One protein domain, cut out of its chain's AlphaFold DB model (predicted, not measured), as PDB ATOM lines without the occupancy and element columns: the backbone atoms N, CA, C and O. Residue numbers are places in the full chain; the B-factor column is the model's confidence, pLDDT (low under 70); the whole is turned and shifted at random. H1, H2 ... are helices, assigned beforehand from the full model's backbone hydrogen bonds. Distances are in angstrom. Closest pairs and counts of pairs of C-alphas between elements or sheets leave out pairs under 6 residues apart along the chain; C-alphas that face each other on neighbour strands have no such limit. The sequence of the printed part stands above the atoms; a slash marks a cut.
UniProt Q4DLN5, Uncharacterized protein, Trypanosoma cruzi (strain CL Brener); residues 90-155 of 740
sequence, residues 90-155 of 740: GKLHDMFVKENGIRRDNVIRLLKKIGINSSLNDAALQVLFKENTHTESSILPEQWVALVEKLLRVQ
ATOM      1  N   GLY A  90      -3.929   3.281 -30.770       79.49
ATOM      2  CA  GLY A  90      -5.010   2.547 -30.102       79.49
ATOM      3  C   GLY A  90      -4.844   2.400 -28.580       79.49
ATOM      4  O   GLY A  90      -5.802   2.655 -27.864       79.49
ATOM      5  N   LYS A  91      -3.645   2.099 -28.052       83.62
ATOM      6  CA  LYS A  91      -3.384   2.030 -26.595       83.62
ATOM      7  C   LYS A  91      -3.525   3.395 -25.907       83.62
ATOM      8  O   LYS A  91      -3.963   3.452 -24.761       83.62
ATOM      9  N   LEU A  92      -3.172   4.488 -26.588       86.07
ATOM     10  CA  LEU A  92      -3.317   5.848 -26.055       86.07
ATOM     11  C   LEU A  92      -4.791   6.275 -25.998       86.07
ATOM     12  O   LEU A  92      -5.213   6.827 -24.982       86.07
ATOM     13  N   HIS A  93      -5.584   5.946 -27.024       83.76
ATOM     14  CA  HIS A  93      -7.045   6.093 -26.992       83.76
ATOM     15  C   HIS A  93      -7.689   5.190 -25.923       83.76
ATOM     16  O   HIS A  93      -8.569   5.627 -25.187       83.76
ATOM     17  N   ASP A  94      -7.220   3.952 -25.778       83.92
ATOM     18  CA  ASP A  94      -7.724   2.990 -24.794       83.92
ATOM     19  C   ASP A  94      -7.448   3.457 -23.346       83.92
ATOM     20  O   ASP A  94      -8.331   3.394 -22.490       83.92
ATOM     21  N   MET A  95      -6.278   4.053 -23.077       83.90
ATOM     22  CA  MET A  95      -6.001   4.769 -21.822       83.90
ATOM     23  C   MET A  95      -6.912   5.987 -21.615       83.90
ATOM     24  O   MET A  95      -7.408   6.191 -20.505       83.90
ATOM     25  N   PHE A  96      -7.143   6.782 -22.666       86.94
ATOM     26  CA  PHE A  96      -8.007   7.964 -22.613       86.94
ATOM     27  C   PHE A  96      -9.443   7.603 -22.205       86.94
ATOM     28  O   PHE A  96     -10.029   8.247 -21.334       86.94
ATOM     29  N   VAL A  97      -9.990   6.536 -22.797       84.46
ATOM     30  CA  VAL A  97     -11.319   6.003 -22.470       84.46
ATOM     31  C   VAL A  97     -11.343   5.438 -21.046       84.46
ATOM     32  O   VAL A  97     -12.231   5.787 -20.269       84.46
ATOM     33  N   LYS A  98     -10.353   4.619 -20.663       85.65
ATOM     34  CA  LYS A  98     -10.317   3.934 -19.356       85.65
ATOM     35  C   LYS A  98     -10.213   4.871 -18.149       85.65
ATOM     36  O   LYS A  98     -10.710   4.522 -17.083       85.65
ATOM     37  N   GLU A  99      -9.606   6.049 -18.293       82.88
ATOM     38  CA  GLU A  99      -9.463   7.028 -17.197       82.88
ATOM     39  C   GLU A  99     -10.482   8.191 -17.279       82.88
ATOM     40  O   GLU A  99     -10.390   9.148 -16.512       82.88
ATOM     41  N   ASN A 100     -11.497   8.091 -18.153       79.48
ATOM     42  CA  ASN A 100     -12.530   9.114 -18.394       79.48
ATOM     43  C   ASN A 100     -11.949  10.491 -18.780       79.48
ATOM     44  O   ASN A 100     -12.321  11.531 -18.217       79.48
ATOM     45  N   GLY A 101     -11.047  10.487 -19.764       81.37
ATOM     46  CA  GLY A 101     -10.387  11.671 -20.309       81.37
ATOM     47  C   GLY A 101      -9.167  12.129 -19.506       81.37
ATOM     48  O   GLY A 101      -9.021  11.856 -18.311       81.37
ATOM     49  N   ILE A 102      -8.265  12.842 -20.180       82.75
ATOM     50  CA  ILE A 102      -6.953  13.203 -19.629       82.75
ATOM     51  C   ILE A 102      -6.941  14.659 -19.182       82.75
ATOM     52  O   ILE A 102      -7.102  15.576 -19.979       82.75
ATOM     53  N   ARG A 103      -6.787  14.846 -17.875       81.59
ATOM     54  CA  ARG A 103      -6.986  16.076 -17.104       81.59
ATOM     55  C   ARG A 103      -5.670  16.468 -16.432       81.59
ATOM     56  O   ARG A 103      -4.758  15.649 -16.304       81.59
ATOM     57  N   ARG A 104      -5.554  17.711 -15.962       79.07
ATOM     58  CA  ARG A 104      -4.293  18.228 -15.394       79.07
ATOM     59  C   ARG A 104      -3.836  17.492 -14.125       79.07
ATOM     60  O   ARG A 104      -2.641  17.447 -13.861       79.07
ATOM     61  N   ASP A 105      -4.755  16.870 -13.390       78.91
ATOM     62  CA  ASP A 105      -4.478  16.024 -12.222       78.91
ATOM     63  C   ASP A 105      -4.015  14.597 -12.578       78.91
ATOM     64  O   ASP A 105      -3.237  14.005 -11.828       78.91
ATOM     65  N   ASN A 106      -4.443  14.033 -13.719       86.01
ATOM     66  CA  ASN A 106      -4.084  12.664 -14.112       86.01
ATOM     67  C   ASN A 106      -2.955  12.578 -15.158       86.01
ATOM     68  O   ASN A 106      -2.279  11.552 -15.213       86.01
ATOM     69  N   VAL A 107      -2.671  13.638 -15.925       85.12
ATOM     70  CA  VAL A 107      -1.710  13.598 -17.045       85.12
ATOM     71  C   VAL A 107      -0.306  13.120 -16.640       85.12
ATOM     72  O   VAL A 107       0.238  12.228 -17.286       85.12
ATOM     73  N   ILE A 108       0.255  13.607 -15.524       81.29
ATOM     74  CA  ILE A 108       1.587  13.186 -15.036       81.29
ATOM     75  C   ILE A 108       1.574  11.701 -14.636       81.29
ATOM     76  O   ILE A 108       2.494  10.945 -14.959       81.29
ATOM     77  N   ARG A 109       0.497  11.257 -13.973       84.85
ATOM     78  CA  ARG A 109       0.284   9.858 -13.572       84.85
ATOM     79  C   ARG A 109       0.183   8.934 -14.791       84.85
ATOM     80  O   ARG A 109       0.679   7.813 -14.732       84.85
ATOM     81  N   LEU A 110      -0.406   9.400 -15.892       86.56
ATOM     82  CA  LEU A 110      -0.554   8.637 -17.137       86.56
ATOM     83  C   LEU A 110       0.724   8.617 -17.986       86.56
ATOM     84  O   LEU A 110       1.077   7.558 -18.497       86.56
ATOM     85  N   LEU A 111       1.468   9.723 -18.065       85.65
ATOM     86  CA  LEU A 111       2.788   9.755 -18.709       85.65
ATOM     87  C   LEU A 111       3.773   8.810 -18.005       85.65
ATOM     88  O   LEU A 111       4.406   7.977 -18.655       85.65
ATOM     89  N   LYS A 112       3.798   8.824 -16.664       83.95
ATOM     90  CA  LYS A 112       4.593   7.870 -15.875       83.95
ATOM     91  C   LYS A 112       4.149   6.411 -16.082       83.95
ATOM     92  O   LYS A 112       4.994   5.524 -16.078       83.95
ATOM     93  N   LYS A 113       2.855   6.157 -16.327       84.36
ATOM     94  CA  LYS A 113       2.291   4.823 -16.641       84.36
ATOM     95  C   LYS A 113       2.695   4.305 -18.034       84.36
ATOM     96  O   LYS A 113       2.741   3.097 -18.227       84.36
ATOM     97  N   ILE A 114       3.019   5.198 -18.975       82.59
ATOM     98  CA  ILE A 114       3.640   4.870 -20.279       82.59
ATOM     99  C   ILE A 114       5.170   4.715 -20.142       82.59
ATOM    100  O   ILE A 114       5.822   4.090 -20.978       82.59
ATOM    101  N   GLY A 115       5.756   5.240 -19.062       79.25
ATOM    102  CA  GLY A 115       7.199   5.246 -18.821       79.25
ATOM    103  C   GLY A 115       7.921   6.463 -19.406       79.25
ATOM    104  O   GLY A 115       9.133   6.395 -19.608       79.25
ATOM    105  N   ILE A 116       7.190   7.552 -19.672       77.24
ATOM    106  CA  ILE A 116       7.741   8.859 -20.045       77.24
ATOM    107  C   ILE A 116       8.026   9.625 -18.751       77.24
ATOM    108  O   ILE A 116       7.110  10.098 -18.072       77.24
ATOM    109  N   ASN A 117       9.306   9.753 -18.400       67.90
ATOM    110  CA  ASN A 117       9.766  10.453 -17.195       67.90
ATOM    111  C   ASN A 117       9.854  11.972 -17.427       67.90
ATOM    112  O   ASN A 117      10.879  12.601 -17.179       67.90
ATOM    113  N   SER A 118       8.772  12.576 -17.922       62.11
ATOM    114  CA  SER A 118       8.729  14.010 -18.207       62.11
ATOM    115  C   SER A 118       8.750  14.837 -16.919       62.11
ATOM    116  O   SER A 118       7.762  14.855 -16.178       62.11
ATOM    117  N   SER A 119       9.813  15.615 -16.709       62.50
ATOM    118  CA  SER A 119       9.899  16.721 -15.739       62.50
ATOM    119  C   SER A 119       9.063  17.937 -16.185       62.50
ATOM    120  O   SER A 119       9.497  19.088 -16.139       62.50
ATOM    121  N   LEU A 120       7.835  17.677 -16.647       64.12
ATOM    122  CA  LEU A 120       6.889  18.673 -17.136       64.12
ATOM    123  C   LEU A 120       6.444  19.578 -15.982       64.12
ATOM    124  O   LEU A 120       5.487  19.285 -15.267       64.12
ATOM    125  N   ASN A 121       7.154  20.698 -15.823       63.88
ATOM    126  CA  ASN A 121       6.786  21.775 -14.913       63.88
ATOM    127  C   ASN A 121       5.306  22.144 -15.095       63.88
ATOM    128  O   ASN A 121       4.824  22.266 -16.224       63.88
ATOM    129  N   ASP A 122       4.594  22.412 -13.998       63.87
ATOM    130  CA  ASP A 122       3.170  22.779 -14.051       63.87
ATOM    131  C   ASP A 122       2.915  24.035 -14.913       63.87
ATOM    132  O   ASP A 122       1.857  24.172 -15.515       63.87
ATOM    133  N   ALA A 123       3.915  24.909 -15.079       64.67
ATOM    134  CA  ALA A 123       3.875  26.023 -16.026       64.67
ATOM    135  C   ALA A 123       3.762  25.586 -17.505       64.67
ATOM    136  O   ALA A 123       3.083  26.255 -18.282       64.67
ATOM    137  N   ALA A 124       4.382  24.468 -17.898       66.18
ATOM    138  CA  ALA A 124       4.287  23.906 -19.247       66.18
ATOM    139  C   ALA A 124       2.965  23.147 -19.449       66.18
ATOM    140  O   ALA A 124       2.297  23.332 -20.467       66.18
ATOM    141  N   LEU A 125       2.520  22.383 -18.441       67.34
ATOM    142  CA  LEU A 125       1.171  21.802 -18.431       67.34
ATOM    143  C   LEU A 125       0.097  22.895 -18.506       67.34
ATOM    144  O   LEU A 125      -0.862  22.763 -19.260       67.34
ATOM    145  N   GLN A 126       0.275  24.018 -17.806       65.91
ATOM    146  CA  GLN A 126      -0.629  25.159 -17.910       65.91
ATOM    147  C   GLN A 126      -0.803  25.657 -19.343       65.91
ATOM    148  O   GLN A 126      -1.909  26.066 -19.657       65.91
ATOM    149  N   VAL A 127       0.223  25.649 -20.203       67.56
ATOM    150  CA  VAL A 127       0.059  26.073 -21.609       67.56
ATOM    151  C   VAL A 127      -0.887  25.121 -22.346       67.56
ATOM    152  O   VAL A 127      -1.817  25.581 -22.998       67.56
ATOM    153  N   LEU A 128      -0.716  23.810 -22.158       64.99
ATOM    154  CA  LEU A 128      -1.536  22.765 -22.784       64.99
ATOM    155  C   LEU A 128      -3.001  22.766 -22.306       64.99
ATOM    156  O   LEU A 128      -3.889  22.398 -23.067       64.99
ATOM    157  N   PHE A 129      -3.267  23.200 -21.070       69.84
ATOM    158  CA  PHE A 129      -4.627  23.317 -20.521       69.84
ATOM    159  C   PHE A 129      -5.227  24.737 -20.600       69.84
ATOM    160  O   PHE A 129      -6.407  24.906 -20.300       69.84
ATOM    161  N   LYS A 130      -4.465  25.778 -20.978       62.73
ATOM    162  CA  LYS A 130      -4.899  27.192 -20.852       62.73
ATOM    163  C   LYS A 130      -6.019  27.613 -21.796       62.73
ATOM    164  O   LYS A 130      -6.682  28.608 -21.517       62.73
ATOM    165  N   GLU A 131      -6.231  26.879 -22.882       55.32
ATOM    166  CA  GLU A 131      -7.250  27.203 -23.884       55.32
ATOM    167  C   GLU A 131      -8.673  26.803 -23.443       55.32
ATOM    168  O   GLU A 131      -9.652  27.352 -23.943       55.32
ATOM    169  N   ASN A 132      -8.807  25.930 -22.433       50.26
ATOM    170  CA  ASN A 132     -10.088  25.598 -21.810       50.26
ATOM    171  C   ASN A 132     -10.172  26.135 -20.373       50.26
ATOM    172  O   ASN A 132      -9.609  25.582 -19.431       50.26
ATOM    173  N   THR A 133     -10.966  27.188 -20.175       53.23
ATOM    174  CA  THR A 133     -11.172  27.847 -18.869       53.23
ATOM    175  C   THR A 133     -12.045  27.054 -17.885       53.23
ATOM    176  O   THR A 133     -12.257  27.492 -16.752       53.23
ATOM    177  N   HIS A 134     -12.538  25.876 -18.275       52.69
ATOM    178  CA  HIS A 134     -13.305  24.978 -17.415       52.69
ATOM    179  C   HIS A 134     -12.405  23.909 -16.784       52.69
ATOM    180  O   HIS A 134     -11.790  23.102 -17.480       52.69
ATOM    181  N   THR A 135     -12.399  23.850 -15.450       52.24
ATOM    182  CA  THR A 135     -11.582  22.945 -14.612       52.24
ATOM    183  C   THR A 135     -11.876  21.449 -14.778       52.24
ATOM    184  O   THR A 135     -11.211  20.627 -14.159       52.24
ATOM    185  N   GLU A 136     -12.866  21.087 -15.592       54.21
ATOM    186  CA  GLU A 136     -13.233  19.701 -15.915       54.21
ATOM    187  C   GLU A 136     -12.745  19.264 -17.308       54.21
ATOM    188  O   GLU A 136     -12.938  18.108 -17.688       54.21
ATOM    189  N   SER A 137     -12.129  20.173 -18.075       59.09
ATOM    190  CA  SER A 137     -11.689  19.910 -19.444       59.09
ATOM    191  C   SER A 137     -10.606  18.832 -19.500       59.09
ATOM    192  O   SER A 137      -9.524  18.946 -18.919       59.09
ATOM    193  N   SER A 138     -10.915  17.767 -20.236       72.66
ATOM    194  CA  SER A 138      -9.896  16.846 -20.717       72.66
ATOM    195  C   SER A 138      -9.269  17.399 -21.995       72.66
ATOM    196  O   SER A 138      -9.946  18.049 -22.791       72.66
ATOM    197  N   ILE A 139      -7.978  17.125 -22.182       78.57
ATOM    198  CA  ILE A 139      -7.282  17.227 -23.472       78.57
ATOM    199  C   ILE A 139      -8.074  16.400 -24.509       78.57
ATOM    200  O   ILE A 139      -8.670  15.390 -24.139       78.57
ATOM    201  N   LEU A 140      -8.099  16.775 -25.792       82.12
ATOM    202  CA  LEU A 140      -8.703  15.921 -26.831       82.12
ATOM    203  C   LEU A 140      -7.865  14.646 -27.082       82.12
ATOM    204  O   LEU A 140      -6.651  14.670 -26.870       82.12
ATOM    205  N   PRO A 141      -8.451  13.537 -27.575       82.90
ATOM    206  CA  PRO A 141      -7.694  12.318 -27.868       82.90
ATOM    207  C   PRO A 141      -6.516  12.551 -28.828       82.90
ATOM    208  O   PRO A 141      -5.407  12.106 -28.529       82.90
ATOM    209  N   GLU A 142      -6.705  13.315 -29.915       82.32
ATOM    210  CA  GLU A 142      -5.602  13.673 -30.825       82.32
ATOM    211  C   GLU A 142      -4.525  14.522 -30.135       82.32
ATOM    212  O   GLU A 142      -3.334  14.271 -30.304       82.32
ATOM    213  N   GLN A 143      -4.923  15.507 -29.321       83.68
ATOM    214  CA  GLN A 143      -3.992  16.362 -28.575       83.68
ATOM    215  C   GLN A 143      -3.173  15.557 -27.549       83.68
ATOM    216  O   GLN A 143      -2.002  15.860 -27.332       83.68
ATOM    217  N   TRP A 144      -3.755  14.520 -26.938       86.56
ATOM    218  CA  TRP A 144      -3.033  13.590 -26.065       86.56
ATOM    219  C   TRP A 144      -2.019  12.748 -26.842       86.56
ATOM    220  O   TRP A 144      -0.868  12.644 -26.419       86.56
ATOM    221  N   VAL A 145      -2.416  12.192 -27.991       85.57
ATOM    222  CA  VAL A 145      -1.509  11.442 -28.874       85.57
ATOM    223  C   VAL A 145      -0.349  12.333 -29.330       85.57
ATOM    224  O   VAL A 145       0.804  11.954 -29.155       85.57
ATOM    225  N   ALA A 146      -0.626  13.553 -29.798       84.03
ATOM    226  CA  ALA A 146       0.393  14.517 -30.215       84.03
ATOM    227  C   ALA A 146       1.316  14.966 -29.063       84.03
ATOM    228  O   ALA A 146       2.514  15.162 -29.269       84.03
ATOM    229  N   LEU A 147       0.789  15.105 -27.840       83.10
ATOM    230  CA  LEU A 147       1.577  15.392 -26.635       83.10
ATOM    231  C   LEU A 147       2.539  14.240 -26.320       83.10
ATOM    232  O   LEU A 147       3.716  14.488 -26.059       83.10
ATOM    233  N   VAL A 148       2.061  12.994 -26.369       85.59
ATOM    234  CA  VAL A 148       2.880  11.796 -26.133       85.59
ATOM    235  C   VAL A 148       3.942  11.639 -27.223       85.59
ATOM    236  O   VAL A 148       5.116  11.505 -26.895       85.59
ATOM    237  N   GLU A 149       3.571  11.748 -28.501       84.44
ATOM    238  CA  GLU A 149       4.505  11.697 -29.639       84.44
ATOM    239  C   GLU A 149       5.584  12.789 -29.545       84.44
ATOM    240  O   GLU A 149       6.760  12.519 -29.796       84.44
ATOM    241  N   LYS A 150       5.228  14.007 -29.113       82.75
ATOM    242  CA  LYS A 150       6.193  15.100 -28.923       82.75
ATOM    243  C   LYS A 150       7.135  14.871 -27.738       82.75
ATOM    244  O   LYS A 150       8.315  15.192 -27.849       82.75
ATOM    245  N   LEU A 151       6.645  14.337 -26.616       82.27
ATOM    246  CA  LEU A 151       7.497  14.017 -25.463       82.27
ATOM    247  C   LEU A 151       8.444  12.848 -25.740       82.27
ATOM    248  O   LEU A 151       9.557  12.856 -25.228       82.27
ATOM    249  N   LEU A 152       8.017  11.873 -26.545       79.20
ATOM    250  CA  LEU A 152       8.851  10.743 -26.947       79.20
ATOM    251  C   LEU A 152      10.050  11.204 -27.786       79.20
ATOM    252  O   LEU A 152      11.170  10.862 -27.428       79.20
ATOM    253  N   ARG A 153       9.844  12.067 -28.792       77.76
ATOM    254  CA  ARG A 153      10.950  12.649 -29.584       77.76
ATOM    255  C   ARG A 153      11.953  13.411 -28.713       77.76
ATOM    256  O   ARG A 153      13.140  13.129 -28.759       77.76
ATOM    257  N   VAL A 154      11.467  14.286 -27.826       75.33
ATOM    258  CA  VAL A 154      12.328  15.028 -26.880       75.33
ATOM    259  C   VAL A 154      13.090  14.089 -25.929       75.33
ATOM    260  O   VAL A 154      14.170  14.437 -25.455       75.33
ATOM    261  N   GLN A 155      12.552  12.899 -25.639       72.19
ATOM    262  CA  GLN A 155      13.241  11.883 -24.845       72.19
ATOM    263  C   GLN A 155      14.303  11.118 -25.658       72.19
ATOM    264  O   GLN A 155      15.315  10.745 -25.072       72.19
TER     265      GLN A 155
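Overview. This is residues 90 to 155 of the 740 residues of an uncharacterized protein of Trypanosoma cruzi (strain CL Brener) (UniProt Q4DLN5). The longest helix, H4, runs along one side of a small domain, with H1 at a steep angle by its first residues and H2 crossing over its middle with a gap between; H3 sits off at the opposite side from H1. The helices meet at few places, and a long link between H3 and H4 loops out to His 134, far from the last residue of H4. The printed part has 66 residues with four named helices, in the order H1, H2, H3, H4, and no named strand; the class is all helix. The whole is compact, with a radius of gyration of the C-alphas of 11.1 A, and a rounded outline spanning 29 by 26 by 18 A.

Arrangement. H4, residues 141 to 155, touches H1, residues 90 to 98, with its residues 141 to 145 alone. Their closest C-alphas, those of His 93 and Pro 141, are 6.3 A apart. They run opposite ways at a steep tilt of 58 degrees. H2, residues 107 to 114, is close to H4 but not clearly touching it; the closest C-alphas, those of Leu 111 and Val 148, are 7.7 A apart. These two run the same way at a steep tilt of 65 degrees. H1 and H2 are near each other, with 7 pairs of C-alphas within 10 A. H3, residues 122 to 129, touches no helix and is apart from H1, H2 and H4. In H1, H2, H3 and H4 every O i to N i+4 pair is within hydrogen-bond range.

Along the chain. H4 measures 21.2 A from C-alpha 141 at (-7.694, 12.318, -27.868) to C-alpha 155 at (13.241, 11.883, -24.845). H1 begins with C-alpha 90 at (-5.010, 2.547, -30.102) and measures 12.1 A. H2 measures 10.7 A and H3 10.1 A.

Size, cuts and confidence. The C-alphas of His 134 and Gln 155, the two farthest apart, are 30.5 A apart. The printed part has no cut. The link from H3 to H4 is long, with 11 residues; those from H1 to H2 and from H2 to H3 are short. The mean pLDDT of the printed part is 75.6, and residues 117 to 137 are under 70.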